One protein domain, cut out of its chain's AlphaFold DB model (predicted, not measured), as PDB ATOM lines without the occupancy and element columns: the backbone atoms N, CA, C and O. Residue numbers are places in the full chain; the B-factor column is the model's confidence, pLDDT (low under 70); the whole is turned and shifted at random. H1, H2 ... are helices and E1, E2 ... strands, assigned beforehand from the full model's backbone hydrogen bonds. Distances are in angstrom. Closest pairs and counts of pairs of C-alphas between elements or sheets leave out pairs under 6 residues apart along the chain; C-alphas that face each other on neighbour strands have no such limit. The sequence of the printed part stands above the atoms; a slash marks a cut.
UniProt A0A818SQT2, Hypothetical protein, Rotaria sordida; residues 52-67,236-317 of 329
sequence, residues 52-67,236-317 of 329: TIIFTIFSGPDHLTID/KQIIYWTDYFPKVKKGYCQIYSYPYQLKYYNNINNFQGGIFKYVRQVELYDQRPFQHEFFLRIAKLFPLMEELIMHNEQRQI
ATOM      1  N   THR A  52      -5.733 -15.480 -27.161       35.88
ATOM      2  CA  THR A  52      -4.304 -15.741 -27.096       35.88
ATOM      3  C   THR A  52      -4.149 -17.177 -26.617       35.88
ATOM      4  O   THR A  52      -4.373 -17.456 -25.445       35.88
ATOM      5  N   ILE A  53      -3.802 -18.100 -27.518       39.22
ATOM      6  CA  ILE A  53      -3.460 -19.472 -27.137       39.22
ATOM      7  C   ILE A  53      -2.163 -19.384 -26.330       39.22
ATOM      8  O   ILE A  53      -1.074 -19.243 -26.890       39.22
ATOM      9  N   ILE A  54      -2.284 -19.411 -25.005       36.41
ATOM     10  CA  ILE A  54      -1.136 -19.475 -24.105       36.41
ATOM     11  C   ILE A  54      -0.637 -20.918 -24.132       36.41
ATOM     12  O   ILE A  54      -1.278 -21.829 -23.615       36.41
ATOM     13  N   PHE A  55       0.511 -21.133 -24.772       36.75
ATOM     14  CA  PHE A  55       1.196 -22.418 -24.748       36.75
ATOM     15  C   PHE A  55       1.991 -22.540 -23.452       36.75
ATOM     16  O   PHE A  55       3.122 -22.059 -23.362       36.75
ATOM     17  N   THR A  56       1.433 -23.222 -22.457       37.25
ATOM     18  CA  THR A  56       2.224 -23.651 -21.302       37.25
ATOM     19  C   THR A  56       2.901 -24.969 -21.654       37.25
ATOM     20  O   THR A  56       2.322 -26.050 -21.556       37.25
ATOM     21  N   ILE A  57       4.132 -24.868 -22.149       42.72
ATOM     22  CA  ILE A  57       4.957 -26.021 -22.506       42.72
ATOM     23  C   ILE A  57       5.713 -26.466 -21.253       42.72
ATOM     24  O   ILE A  57       6.698 -25.846 -20.857       42.72
ATOM     25  N   PHE A  58       5.298 -27.581 -20.659       41.25
ATOM     26  CA  PHE A  58       6.064 -28.249 -19.606       41.25
ATOM     27  C   PHE A  58       7.101 -29.179 -20.243       41.25
ATOM     28  O   PHE A  58       6.922 -30.392 -20.306       41.25
ATOM     29  N   SER A  59       8.175 -28.618 -20.799       40.69
ATOM     30  CA  SER A  59       9.312 -29.423 -21.261       40.69
ATOM     31  C   SER A  59      10.604 -28.606 -21.272       40.69
ATOM     32  O   SER A  59      10.567 -27.380 -21.364       40.69
ATOM     33  N   GLY A  60      11.748 -29.280 -21.119       40.78
ATOM     34  CA  GLY A  60      13.065 -28.637 -21.107       40.78
ATOM     35  C   GLY A  60      13.385 -27.881 -22.412       40.78
ATOM     36  O   GLY A  60      12.670 -28.025 -23.406       40.78
ATOM     37  N   PRO A  61      14.480 -27.102 -22.455       43.56
ATOM     38  CA  PRO A  61      14.769 -26.120 -23.516       43.56
ATOM     39  C   PRO A  61      14.836 -26.657 -24.967       43.56
ATOM     40  O   PRO A  61      14.751 -25.872 -25.912       43.56
ATOM     41  N   ASP A  62      14.916 -27.976 -25.172       49.00
ATOM     42  CA  ASP A  62      15.140 -28.601 -26.488       49.00
ATOM     43  C   ASP A  62      13.878 -29.167 -27.174       49.00
ATOM     44  O   ASP A  62      13.976 -29.839 -28.202       49.00
ATOM     45  N   HIS A  63      12.686 -28.989 -26.601       52.00
ATOM     46  CA  HIS A  63      11.535 -29.830 -26.964       52.00
ATOM     47  C   HIS A  63      10.637 -29.307 -28.103       52.00
ATOM     48  O   HIS A  63       9.890 -30.107 -28.670       52.00
ATOM     49  N   LEU A  64      10.713 -28.022 -28.480       47.41
ATOM     50  CA  LEU A  64       9.873 -27.419 -29.541       47.41
ATOM     51  C   LEU A  64      10.603 -26.429 -30.470       47.41
ATOM     52  O   LEU A  64      10.078 -26.045 -31.511       47.41
ATOM     53  N   THR A  65      11.822 -26.013 -30.133       39.88
ATOM     54  CA  THR A  65      12.511 -24.875 -30.769       39.88
ATOM     55  C   THR A  65      13.138 -25.179 -32.136       39.88
ATOM     56  O   THR A  65      13.574 -24.255 -32.825       39.88
ATOM     57  N   ILE A  66      13.171 -26.444 -32.568       46.56
ATOM     58  CA  ILE A  66      13.884 -26.849 -33.791       46.56
ATOM     59  C   ILE A  66      12.987 -26.792 -35.042       46.56
ATOM     60  O   ILE A  66      13.471 -26.392 -36.102       46.56
ATOM     61  N   ASP A  67      11.681 -27.055 -34.923       38.50
ATOM     62  CA  ASP A  67      10.784 -27.161 -36.089       38.50
ATOM     63  C   ASP A  67      10.032 -25.863 -36.448       38.50
ATOM     64  O   ASP A  67       9.427 -25.774 -37.515       38.50
ATOM     65  N   LYS A 236     -28.230 -40.256 -29.963       52.06
ATOM     66  CA  LYS A 236     -26.909 -39.592 -30.074       52.06
ATOM     67  C   LYS A 236     -26.514 -38.735 -28.852       52.06
ATOM     68  O   LYS A 236     -25.677 -37.843 -28.958       52.06
ATOM     69  N   GLN A 237     -27.166 -38.953 -27.718       59.38
ATOM     70  CA  GLN A 237     -27.042 -38.224 -26.476       59.38
ATOM     71  C   GLN A 237     -25.905 -38.719 -25.603       59.38
ATOM     72  O   GLN A 237     -25.528 -37.966 -24.725       59.38
ATOM     73  N   ILE A 238     -25.354 -39.921 -25.795       54.88
ATOM     74  CA  ILE A 238     -24.228 -40.402 -24.985       54.88
ATOM     75  C   ILE A 238     -23.118 -40.911 -25.903       54.88
ATOM     76  O   ILE A 238     -23.310 -41.844 -26.677       54.88
ATOM     77  N   ILE A 239     -21.950 -40.280 -25.815       61.38
ATOM     78  CA  ILE A 239     -20.730 -40.666 -26.519       61.38
ATOM     79  C   ILE A 239     -19.728 -41.073 -25.452       61.38
ATOM     80  O   ILE A 239     -19.366 -40.266 -24.601       61.38
ATOM     81  N   TYR A 240     -19.286 -42.322 -25.489       66.06
ATOM     82  CA  TYR A 240     -18.196 -42.790 -24.646       66.06
ATOM     83  C   TYR A 240     -16.942 -43.004 -25.489       66.06
ATOM     84  O   TYR A 240     -17.017 -43.292 -26.684       66.06
ATOM     85  N   TRP A 241     -15.778 -42.880 -24.867       70.31
ATOM     86  CA  TRP A 241     -14.527 -43.342 -25.443       70.31
ATOM     87  C   TRP A 241     -13.664 -43.998 -24.387       70.31
ATOM     88  O   TRP A 241     -13.803 -43.748 -23.193       70.31
ATOM     89  N   THR A 242     -12.730 -44.813 -24.852       66.38
ATOM     90  CA  THR A 242     -11.736 -45.440 -23.994       66.38
ATOM     91  C   THR A 242     -10.363 -45.067 -24.515       66.38
ATOM     92  O   THR A 242      -9.982 -45.471 -25.612       66.38
ATOM     93  N   ASP A 243      -9.629 -44.277 -23.739       68.50
ATOM     94  CA  ASP A 243      -8.232 -43.970 -24.017       68.50
ATOM     95  C   ASP A 243      -7.348 -44.910 -23.204       68.50
ATOM     96  O   ASP A 243      -7.467 -45.011 -21.984       68.50
ATOM     97  N   TYR A 244      -6.436 -45.603 -23.878       70.12
ATOM     98  CA  TYR A 244      -5.426 -46.412 -23.208       70.12
ATOM     99  C   TYR A 244      -4.120 -45.632 -23.115       70.12
ATOM    100  O   TYR A 244      -3.623 -45.113 -24.115       70.12
ATOM    101  N   PHE A 245      -3.539 -45.587 -21.919       69.38
ATOM    102  CA  PHE A 245      -2.266 -44.922 -21.662       69.38
ATOM    103  C   PHE A 245      -1.207 -45.984 -21.365       69.38
ATOM    104  O   PHE A 245      -1.101 -46.450 -20.224       69.38
ATOM    105  N   PRO A 246      -0.372 -46.352 -22.359       67.50
ATOM    106  CA  PRO A 246       0.563 -47.466 -22.222       67.50
ATOM    107  C   PRO A 246       1.550 -47.298 -21.067       67.50
ATOM    108  O   PRO A 246       1.943 -48.279 -20.444       67.50
ATOM    109  N   LYS A 247       1.938 -46.053 -20.763       66.62
ATOM    110  CA  LYS A 247       2.917 -45.753 -19.709       66.62
ATOM    111  C   LYS A 247       2.417 -46.125 -18.317       66.62
ATOM    112  O   LYS A 247       3.180 -46.672 -17.531       66.62
ATOM    113  N   VAL A 248       1.149 -45.846 -18.028       75.69
ATOM    114  CA  VAL A 248       0.537 -46.135 -16.722       75.69
ATOM    115  C   VAL A 248      -0.212 -47.467 -16.706       75.69
ATOM    116  O   VAL A 248      -0.692 -47.861 -15.650       75.69
ATOM    117  N   LYS A 249      -0.303 -48.161 -17.852       78.38
ATOM    118  CA  LYS A 249      -1.095 -49.387 -18.043       78.38
ATOM    119  C   LYS A 249      -2.550 -49.236 -17.575       78.38
ATOM    120  O   LYS A 249      -3.122 -50.172 -17.031       78.38
ATOM    121  N   LYS A 250      -3.139 -48.054 -17.778       78.19
ATOM    122  CA  LYS A 250      -4.529 -47.747 -17.409       78.19
ATOM    123  C   LYS A 250      -5.346 -47.409 -18.649       78.19
ATOM    124  O   LYS A 250      -4.877 -46.661 -19.512       78.19
ATOM    125  N   GLY A 251      -6.553 -47.961 -18.714       72.81
ATOM    126  CA  GLY A 251      -7.620 -47.479 -19.581       72.81
ATOM    127  C   GLY A 251      -8.412 -46.394 -18.857       72.81
ATOM    128  O   GLY A 251      -8.675 -46.503 -17.664       72.81
ATOM    129  N   TYR A 252      -8.773 -45.335 -19.566       72.69
ATOM    130  CA  TYR A 252      -9.721 -44.337 -19.099       72.69
ATOM    131  C   TYR A 252     -10.934 -44.417 -20.004       72.69
ATOM    132  O   TYR A 252     -10.865 -44.022 -21.166       72.69
ATOM    133  N   CYS A 253     -12.038 -44.937 -19.476       73.19
ATOM    134  CA  CYS A 253     -13.330 -44.786 -20.118       73.19
ATOM    135  C   CYS A 253     -13.896 -43.420 -19.726       73.19
ATOM    136  O   CYS A 253     -14.103 -43.142 -18.544       73.19
ATOM    137  N   GLN A 254     -14.103 -42.549 -20.704       70.62
ATOM    138  CA  GLN A 254     -14.738 -41.263 -20.500       70.62
ATOM    139  C   GLN A 254     -16.087 -41.273 -21.221       70.62
ATOM    140  O   GLN A 254     -16.168 -41.558 -22.413       70.62
ATOM    141  N   ILE A 255     -17.156 -41.007 -20.473       71.25
ATOM    142  CA  ILE A 255     -18.538 -41.031 -20.957       71.25
ATOM    143  C   ILE A 255     -19.065 -39.601 -20.931       71.25
ATOM    144  O   ILE A 255     -18.989 -38.923 -19.907       71.25
ATOM    145  N   TYR A 256     -19.606 -39.148 -22.056       70.12
ATOM    146  CA  TYR A 256     -20.103 -37.792 -22.244       70.12
ATOM    147  C   TYR A 256     -21.536 -37.814 -22.708       70.12
ATOM    148  O   TYR A 256     -21.895 -38.626 -23.554       70.12
ATOM    149  N   SER A 257     -22.323 -36.863 -22.221       64.75
ATOM    150  CA  SER A 257     -23.610 -36.557 -22.819       64.75
ATOM    151  C   SER A 257     -23.488 -35.451 -23.876       64.75
ATOM    152  O   SER A 257     -22.700 -34.512 -23.734       64.75
ATOM    153  N   TYR A 258     -24.249 -35.566 -24.963       61.47
ATOM    154  CA  TYR A 258     -24.446 -34.523 -25.964       61.47
ATOM    155  C   TYR A 258     -25.637 -33.634 -25.556       61.47
ATOM    156  O   TYR A 258     -26.672 -34.167 -25.156       61.47
ATOM    157  N   PRO A 259     -25.549 -32.297 -25.705       69.50
ATOM    158  CA  PRO A 259     -24.378 -31.547 -26.156       69.50
ATOM    159  C   PRO A 259     -23.261 -31.545 -25.105       69.50
ATOM    160  O   PRO A 259     -23.529 -31.496 -23.911       69.50
ATOM    161  N   TYR A 260     -22.003 -31.550 -25.558       70.56
ATOM    162  CA  TYR A 260     -20.828 -31.552 -24.681       70.56
ATOM    163  C   TYR A 260     -20.766 -30.291 -23.810       70.56
ATOM    164  O   TYR A 260     -20.205 -29.290 -24.236       70.56
ATOM    165  N   GLN A 261     -21.301 -30.318 -22.590       80.88
ATOM    166  CA  GLN A 261     -21.291 -29.160 -21.677       80.88
ATOM    167  C   GLN A 261     -20.002 -29.028 -20.850       80.88
ATOM    168  O   GLN A 261     -19.899 -28.165 -19.979       80.88
ATOM    169  N   LEU A 262     -19.006 -29.876 -21.102       84.38
ATOM    170  CA  LEU A 262     -17.749 -29.842 -20.366       84.38
ATOM    171  C   LEU A 262     -16.942 -28.573 -20.671       84.38
ATOM    172  O   LEU A 262     -16.771 -28.185 -21.824       84.38
ATOM    173  N   LYS A 263     -16.411 -27.959 -19.611       90.56
ATOM    174  CA  LYS A 263     -15.494 -26.815 -19.708       90.56
ATOM    175  C   LYS A 263     -14.040 -27.255 -19.911       90.56
ATOM    176  O   LYS A 263     -13.302 -26.590 -20.635       90.56
ATOM    177  N   TYR A 264     -13.652 -28.372 -19.298       92.38
ATOM    178  CA  TYR A 264     -12.291 -28.910 -19.315       92.38
ATOM    179  C   TYR A 264     -12.287 -30.253 -20.021       92.38
ATOM    180  O   TYR A 264     -13.100 -31.123 -19.701       92.38
ATOM    181  N   TYR A 265     -11.379 -30.415 -20.973       91.06
ATOM    182  CA  TYR A 265     -11.238 -31.635 -21.739       91.06
ATOM    183  C   TYR A 265      -9.805 -32.139 -21.618       91.06
ATOM    184  O   TYR A 265      -8.912 -31.741 -22.365       91.06
ATOM    185  N   ASN A 266      -9.607 -33.003 -20.627       90.94
ATOM    186  CA  ASN A 266      -8.279 -33.375 -20.166       90.94
ATOM    187  C   ASN A 266      -7.875 -34.777 -20.606       90.94
ATOM    188  O   ASN A 266      -8.712 -35.676 -20.706       90.94
ATOM    189  N   ASN A 267      -6.564 -34.950 -20.758       86.81
ATOM    190  CA  ASN A 267      -5.885 -36.196 -21.093       86.81
ATOM    191  C   ASN A 267      -6.311 -36.795 -22.446       86.81
ATOM    192  O   ASN A 267      -6.469 -38.000 -22.564       86.81
ATOM    193  N   ILE A 268      -6.479 -35.985 -23.489       84.62
ATOM    194  CA  ILE A 268      -6.940 -36.488 -24.795       84.62
ATOM    195  C   ILE A 268      -5.760 -36.951 -25.651       84.62
ATOM    196  O   ILE A 268      -4.767 -36.231 -25.775       84.62
ATOM    197  N   ASN A 269      -5.892 -38.106 -26.314       78.00
ATOM    198  CA  ASN A 269      -4.931 -38.560 -27.334       78.00
ATOM    199  C   ASN A 269      -5.506 -38.603 -28.760       78.00
ATOM    200  O   ASN A 269      -4.739 -38.650 -29.724       78.00
ATOM    201  N   ASN A 270      -6.831 -38.598 -28.927       79.38
ATOM    202  CA  ASN A 270      -7.471 -38.646 -30.238       79.38
ATOM    203  C   ASN A 270      -8.810 -37.894 -30.255       79.38
ATOM    204  O   ASN A 270      -9.513 -37.833 -29.254       79.38
ATOM    205  N   PHE A 271      -9.184 -37.366 -31.419       79.50
ATOM    206  CA  PHE A 271     -10.449 -36.667 -31.617       79.50
ATOM    207  C   PHE A 271     -11.361 -37.494 -32.525       79.50
ATOM    208  O   PHE A 271     -11.025 -37.715 -33.687       79.50
ATOM    209  N   GLN A 272     -12.537 -37.905 -32.042       71.31
ATOM    210  CA  GLN A 272     -13.528 -38.610 -32.878       71.31
ATOM    211  C   GLN A 272     -14.302 -37.684 -33.838       71.31
ATOM    212  O   GLN A 272     -15.156 -38.138 -34.597       71.31
ATOM    213  N   GLY A 273     -13.986 -36.385 -33.848       77.25
ATOM    214  CA  GLY A 273     -14.748 -35.369 -34.571       77.25
ATOM    215  C   GLY A 273     -15.839 -34.738 -33.701       77.25
ATOM    216  O   GLY A 273     -15.921 -35.003 -32.505       77.25
ATOM    217  N   GLY A 274     -16.653 -33.865 -34.296       86.19
ATOM    218  CA  GLY A 274     -17.686 -33.092 -33.590       86.19
ATOM    219  C   GLY A 274     -17.279 -31.645 -33.296       86.19
ATOM    220  O   GLY A 274     -16.192 -31.209 -33.648       86.19
ATOM    221  N   ILE A 275     -18.178 -30.862 -32.695       88.56
ATOM    222  CA  ILE A 275     -17.887 -29.484 -32.277       88.56
ATOM    223  C   ILE A 275     -18.142 -29.375 -30.778       88.56
ATOM    224  O   ILE A 275     -19.266 -29.545 -30.306       88.56
ATOM    225  N   PHE A 276     -17.100 -29.035 -30.036       90.88
ATOM    226  CA  PHE A 276     -17.097 -28.916 -28.588       90.88
ATOM    227  C   PHE A 276     -17.265 -27.446 -28.195       90.88
ATOM    228  O   PHE A 276     -16.321 -26.760 -27.807       90.88
ATOM    229  N   LYS A 277     -18.494 -26.932 -28.332       92.38
ATOM    230  CA  LYS A 277     -18.801 -25.499 -28.156       92.38
ATOM    231  C   LYS A 277     -18.509 -24.969 -26.745       92.38
ATOM    232  O   LYS A 277     -18.252 -23.780 -26.586       92.38
ATOM    233  N   TYR A 278     -18.553 -25.809 -25.715       91.56
ATOM    234  CA  TYR A 278     -18.442 -25.362 -24.318       91.56
ATOM    235  C   TYR A 278     -17.054 -25.564 -23.705       91.56
ATOM    236  O   TYR A 278     -16.769 -25.010 -22.645       91.56
ATOM    237  N   VAL A 279     -16.172 -26.284 -24.398       93.50
ATOM    238  CA  VAL A 279     -14.810 -26.528 -23.925       93.50
ATOM    239  C   VAL A 279     -14.013 -25.233 -24.000       93.50
ATOM    240  O   VAL A 279     -14.048 -24.527 -25.009       93.50
ATOM    241  N   ARG A 280     -13.331 -24.912 -22.902       95.12
ATOM    242  CA  ARG A 280     -12.446 -23.750 -22.753       95.12
ATOM    243  C   ARG A 280     -10.996 -24.155 -22.607       95.12
ATOM    244  O   ARG A 280     -10.132 -23.434 -23.081       95.12
ATOM    245  N   GLN A 281     -10.739 -25.320 -22.032       95.81
ATOM    246  CA  GLN A 281      -9.390 -25.822 -21.840       95.81
ATOM    247  C   GLN A 281      -9.286 -27.237 -22.386       95.81
ATOM    248  O   GLN A 281     -10.112 -28.095 -22.067       95.81
ATOM    249  N   VAL A 282      -8.262 -27.468 -23.199       94.25
ATOM    250  CA  VAL A 282      -7.913 -28.785 -23.724       94.25
ATOM    251  C   VAL A 282      -6.535 -29.158 -23.204       94.25
ATOM    252  O   VAL A 282      -5.582 -28.409 -23.390       94.25
ATOM    253  N   GLU A 283      -6.419 -30.324 -22.578       94.62
ATOM    254  CA  GLU A 283      -5.154 -30.877 -22.102       94.62
ATOM    255  C   GLU A 283      -4.873 -32.205 -22.812       94.62
ATOM    256  O   GLU A 283      -5.689 -33.130 -22.790       94.62
ATOM    257  N   LEU A 284      -3.717 -32.302 -23.468       92.12
ATOM    258  CA  LEU A 284      -3.365 -33.434 -24.324       92.12
ATOM    259  C   LEU A 284      -1.920 -33.889 -24.129       92.12
ATOM    260  O   LEU A 284      -1.039 -33.087 -23.809       92.12
ATOM    261  N   TYR A 285      -1.675 -35.180 -24.357       88.19
ATOM    262  CA  TYR A 285      -0.330 -35.750 -24.320       88.19
ATOM    263  C   TYR A 285       0.219 -35.907 -25.723       88.19
ATOM    264  O   TYR A 285      -0.371 -36.528 -26.607       88.19
ATOM    265  N   ASP A 286       1.419 -35.390 -25.909       85.56
ATOM    266  CA  ASP A 286       2.139 -35.534 -27.151       85.56
ATOM    267  C   ASP A 286       2.801 -36.915 -27.221       85.56
ATOM    268  O   ASP A 286       3.968 -37.100 -26.856       85.56
ATOM    269  N   GLN A 287       2.037 -37.903 -27.680       81.31
ATOM    270  CA  GLN A 287       2.545 -39.250 -27.949       81.31
ATOM    271  C   GLN A 287       3.086 -39.415 -29.376       81.31
ATOM    272  O   GLN A 287       3.811 -40.372 -29.650       81.31
ATOM    273  N   ARG A 288       2.731 -38.516 -30.302       81.81
ATOM    274  CA  ARG A 288       3.119 -38.561 -31.719       81.81
ATOM    275  C   ARG A 288       3.441 -37.153 -32.208       81.81
ATOM    276  O   ARG A 288       2.715 -36.243 -31.827       81.81
ATOM    277  N   PRO A 289       4.412 -36.986 -33.126       81.06
ATOM    278  CA  PRO A 289       4.788 -35.667 -33.612       81.06
ATOM    279  C   PRO A 289       3.576 -34.930 -34.162       81.06
ATOM    280  O   PRO A 289       2.895 -35.428 -35.069       81.06
ATOM    281  N   PHE A 290       3.310 -33.746 -33.622       80.00
ATOM    282  CA  PHE A 290       2.222 -32.923 -34.116       80.00
ATOM    283  C   PHE A 290       2.559 -32.392 -35.500       80.00
ATOM    284  O   PHE A 290       3.583 -31.751 -35.726       80.00
ATOM    285  N   GLN A 291       1.654 -32.638 -36.437       81.56
ATOM    286  CA  GLN A 291       1.689 -32.003 -37.744       81.56
ATOM    287  C   GLN A 291       0.896 -30.700 -37.692       81.56
ATOM    288  O   GLN A 291      -0.006 -30.555 -36.872       81.56
ATOM    289  N   HIS A 292       1.169 -29.764 -38.598       79.00
ATOM    290  CA  HIS A 292       0.398 -28.519 -38.696       79.00
ATOM    291  C   HIS A 292      -1.126 -28.766 -38.763       79.00
ATOM    292  O   HIS A 292      -1.908 -28.060 -38.128       79.00
ATOM    293  N   GLU A 293      -1.548 -29.837 -39.445       81.56
ATOM    294  CA  GLU A 293      -2.953 -30.249 -39.504       81.56
ATOM    295  C   GLU A 293      -3.580 -30.561 -38.140       81.56
ATOM    296  O   GLU A 293      -4.787 -30.397 -37.980       81.56
ATOM    297  N   PHE A 294      -2.793 -31.006 -37.158       87.38
ATOM    298  CA  PHE A 294      -3.285 -31.314 -35.818       87.38
ATOM    299  C   PHE A 294      -3.886 -30.074 -35.154       87.38
ATOM    300  O   PHE A 294      -5.028 -30.104 -34.698       87.38
ATOM    301  N   PHE A 295      -3.162 -28.956 -35.187       89.12
ATOM    302  CA  PHE A 295      -3.623 -27.690 -34.617       89.12
ATOM    303  C   PHE A 295      -4.837 -27.132 -35.361       89.12
ATOM    304  O   PHE A 295      -5.763 -26.625 -34.733       89.12
ATOM    305  N   LEU A 296      -4.884 -27.290 -36.690       89.00
ATOM    306  CA  LEU A 296      -6.057 -26.914 -37.484       89.00
ATOM    307  C   LEU A 296      -7.295 -27.733 -37.104       89.00
ATOM    308  O   LEU A 296      -8.402 -27.197 -37.088       89.00
ATOM    309  N   ARG A 297      -7.129 -29.026 -36.800       90.69
ATOM    310  CA  ARG A 297      -8.227 -29.868 -36.309       90.69
ATOM    311  C   ARG A 297      -8.678 -29.404 -34.930       90.69
ATOM    312  O   ARG A 297      -9.870 -29.188 -34.765       90.69
ATOM    313  N   ILE A 298      -7.762 -29.158 -33.992       91.88
ATOM    314  CA  ILE A 298      -8.113 -28.621 -32.667       91.88
ATOM    315  C   ILE A 298      -8.902 -27.315 -32.797       91.88
ATOM    316  O   ILE A 298     -10.008 -27.223 -32.273       91.88
ATOM    317  N   ALA A 299      -8.411 -26.343 -33.564       92.12
ATOM    318  CA  ALA A 299      -9.103 -25.066 -33.732       92.12
ATOM    319  C   ALA A 299     -10.530 -25.225 -34.297       92.12
ATOM    320  O   ALA A 299     -11.444 -24.510 -33.893       92.12
ATOM    321  N   LYS A 300     -10.744 -26.188 -35.204       92.62
ATOM    322  CA  LYS A 300     -12.076 -26.490 -35.759       92.62
ATOM    323  C   LYS A 300     -13.000 -27.183 -34.759       92.62
ATOM    324  O   LYS A 300     -14.197 -26.915 -34.752       92.62
ATOM    325  N   LEU A 301     -12.459 -28.100 -33.960       93.06
ATOM    326  CA  LEU A 301     -13.227 -28.887 -32.996       93.06
ATOM    327  C   LEU A 301     -13.585 -28.064 -31.748       93.06
ATOM    328  O   LEU A 301     -14.661 -28.261 -31.188       93.06
ATOM    329  N   PHE A 302     -12.731 -27.120 -31.344       94.44
ATOM    330  CA  PHE A 302     -12.864 -26.326 -30.118       94.44
ATOM    331  C   PHE A 302     -12.907 -24.819 -30.429       94.44
ATOM    332  O   PHE A 302     -11.968 -24.088 -30.110       94.44
ATOM    333  N   PRO A 303     -13.992 -24.313 -31.047       94.19
ATOM    334  CA  PRO A 303     -14.050 -22.934 -31.542       94.19
ATOM    335  C   PRO A 303     -13.986 -21.869 -30.438       94.19
ATOM    336  O   PRO A 303     -13.680 -20.717 -30.720       94.19
ATOM    337  N   LEU A 304     -14.296 -22.244 -29.193       94.69
ATOM    338  CA  LEU A 304     -14.277 -21.357 -28.029       94.69
ATOM    339  C   LEU A 304     -13.174 -21.735 -27.024       94.69
ATOM    340  O   LEU A 304     -13.290 -21.409 -25.847       94.69
ATOM    341  N   MET A 305     -12.134 -22.451 -27.464       95.81
ATOM    342  CA  MET A 305     -10.991 -22.787 -26.613       95.81
ATOM    343  C   MET A 305     -10.220 -21.521 -26.226       95.81
ATOM    344  O   MET A 305      -9.874 -20.705 -27.080       95.81
ATOM    345  N   GLU A 306      -9.948 -21.390 -24.934       95.62
ATOM    346  CA  GLU A 306      -9.158 -20.322 -24.319       95.62
ATOM    347  C   GLU A 306      -7.736 -20.820 -24.009       95.62
ATOM    348  O   GLU A 306      -6.773 -20.080 -24.179       95.62
ATOM    349  N   GLU A 307      -7.587 -22.093 -23.622       96.19
ATOM    350  CA  GLU A 307      -6.310 -22.674 -23.199       96.19
ATOM    351  C   GLU A 307      -6.051 -24.052 -23.830       96.19
ATOM    352  O   GLU A 307      -6.925 -24.921 -23.877       96.19
ATOM    353  N   LEU A 308      -4.813 -24.258 -24.291       94.62
ATOM    354  CA  LEU A 308      -4.319 -25.531 -24.812       94.62
ATOM    355  C   LEU A 308      -3.072 -25.953 -24.027       94.62
ATOM    356  O   LEU A 308      -1.985 -25.415 -24.243       94.62
ATOM    357  N   ILE A 309      -3.221 -26.943 -23.151       94.75
ATOM    358  CA  ILE A 309      -2.127 -27.525 -22.372       94.75
ATOM    359  C   ILE A 309      -1.599 -28.756 -23.097       94.75
ATOM    360  O   ILE A 309      -2.335 -29.691 -23.414       94.75
ATOM    361  N   MET A 310      -0.296 -28.766 -23.355       91.94
ATOM    362  CA  MET A 310       0.358 -29.822 -24.111       91.94
ATOM    363  C   MET A 310       1.490 -30.434 -23.295       91.94
ATOM    364  O   MET A 310       2.518 -29.799 -23.047       91.94
ATOM    365  N   HIS A 311       1.320 -31.700 -22.930       90.00
ATOM    366  CA  HIS A 311       2.322 -32.467 -22.199       90.00
ATOM    367  C   HIS A 311       3.270 -33.151 -23.166       90.00
ATOM    368  O   HIS A 311       2.939 -34.152 -23.807       90.00
ATOM    369  N   ASN A 312       4.473 -32.596 -23.280       88.00
ATOM    370  CA  ASN A 312       5.506 -33.073 -24.186       88.00
ATOM    371  C   ASN A 312       6.629 -33.802 -23.428       88.00
ATOM    372  O   ASN A 312       7.746 -33.306 -23.288       88.00
ATOM    373  N   GLU A 313       6.334 -35.009 -22.950       86.06
ATOM    374  CA  GLU A 313       7.258 -35.769 -22.094       86.06
ATOM    375  C   GLU A 313       8.484 -36.345 -22.829       86.06
ATOM    376  O   GLU A 313       9.467 -36.725 -22.200       86.06
ATOM    377  N   GLN A 314       8.441 -36.472 -24.159       85.69
ATOM    378  CA  GLN A 314       9.531 -37.051 -24.955       85.69
ATOM    379  C   GLN A 314       9.996 -36.063 -26.023       85.69
ATOM    380  O   GLN A 314       9.190 -35.351 -26.601       85.69
ATOM    381  N   ARG A 315      11.293 -36.025 -26.345       83.31
ATOM    382  CA  ARG A 315      11.785 -35.208 -27.472       83.31
ATOM    383  C   ARG A 315      11.142 -35.664 -28.791       83.31
ATOM    384  O   ARG A 315      11.016 -36.867 -29.010       83.31
ATOM    385  N   GLN A 316      10.809 -34.730 -29.689       80.75
ATOM    386  CA  GLN A 316      10.148 -35.037 -30.975       80.75
ATOM    387  C   GLN A 316      10.903 -36.079 -31.810       80.75
ATOM    388  O   GLN A 316      10.295 -36.983 -32.375       80.75
ATOM    389  N   ILE A 317      12.239 -36.025 -31.807       81.50
ATOM    390  CA  ILE A 317      13.095 -36.981 -32.530       81.50
ATOM    391  C   ILE A 317      12.903 -38.438 -32.077       81.50
ATOM    392  O   ILE A 317      13.126 -39.365 -32.856       81.50
TER     393      ILE A 317
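AT A GLANCE: This is residues 52 to 67 and 236 to 317 of the 329 residues of the protein "Hypothetical protein" of Rotaria sordida (UniProt A0A818SQT2). A small sheet of side-by-side strands E6, E5 and E4, with the short E1 meeting E6 at a single point on its far edge, has the helix H1 standing off one face at a distance. Beyond the other edge, past E4, lies a long two-stranded hairpin, E2 and E3, whose centres are the farthest from the mean of the C-alphas. The printed part has 98 residues, with six named strands and one named helix in the order E1 E2 E3 E4 E5 H1 E6; the larger sheet runs E1 E6 E5 E4, with E6, E5 and E4 parallel, and E2 and E3 are antiparallel. The class is mixed, helices and strands, with under half of the residues, 45, in named elements. The whole is compact, with a radius of gyration of the C-alphas of 14.1 A and spans of 43 by 35 by 20 A.

HOW THE PARTS SIT: Inner strand E5, residues 281 to 285, is parallel to E6, residues 307 to 311, at 14 degrees, with N 309 and O 282 2.8 A apart, within hydrogen-bond range. E5 is also parallel to edge strand E4, residues 264 to 268, at 11 degrees, with N 265 and O 281 2.9 A apart, within hydrogen-bond range. E1, residues 54 to 57, is the other edge strand and meets E6 only at a point, where the C-alphas of Thr 56 and Ile 309, which face each other, are 5.9 A apart. H1, residues 292 to 301, is not on the sheet, with 2 pairs of C-alphas within 10 A. E5, H1 and E6 form a strand-helix-strand unit, two parallel neighbour strands with a helix between them in the chain, and its crossover is right-handed. In H1 every O i to N i+4 pair is within hydrogen-bond range. E2, residues 238 to 245, and E3, residues 250 to 257, form a hairpin, antiparallel at 162 degrees, with N 241 and O 254 2.8 A apart, within hydrogen-bond range. The closest C-alphas of E2 and E4 are those of Asp 243 and Ile 268, 7.6 A apart. E3 and E4 are apart.

IN THESE COORDINATES: E5 measures 13.7 A, E6 13.1 A, E4 10.8 A and E1 9.1 A from first to last C-alpha. E1 begins at C-alpha 54, (-1.136, -19.475, -24.105), and E6 ends at C-alpha 311, (2.322, -32.467, -22.199). H1 measures 14.8 A and begins at C-alpha 292, (0.398, -28.519, -38.696). E2 measures 22.7 A and E3 22.8 A.

THE WHOLE: The C-alphas farthest apart are those of Pro 61 and Lys 236, 44.3 A. Residues 68 to 235 are not printed, and C-alphas 67 and 236 are 40.1 A apart across this cut. The link from E4 to E5, residues 269 to 280, is long. The mean pLDDT of the printed part is 75.4; 29 residues are under 70, among them 52 to 67 and 236 to 240.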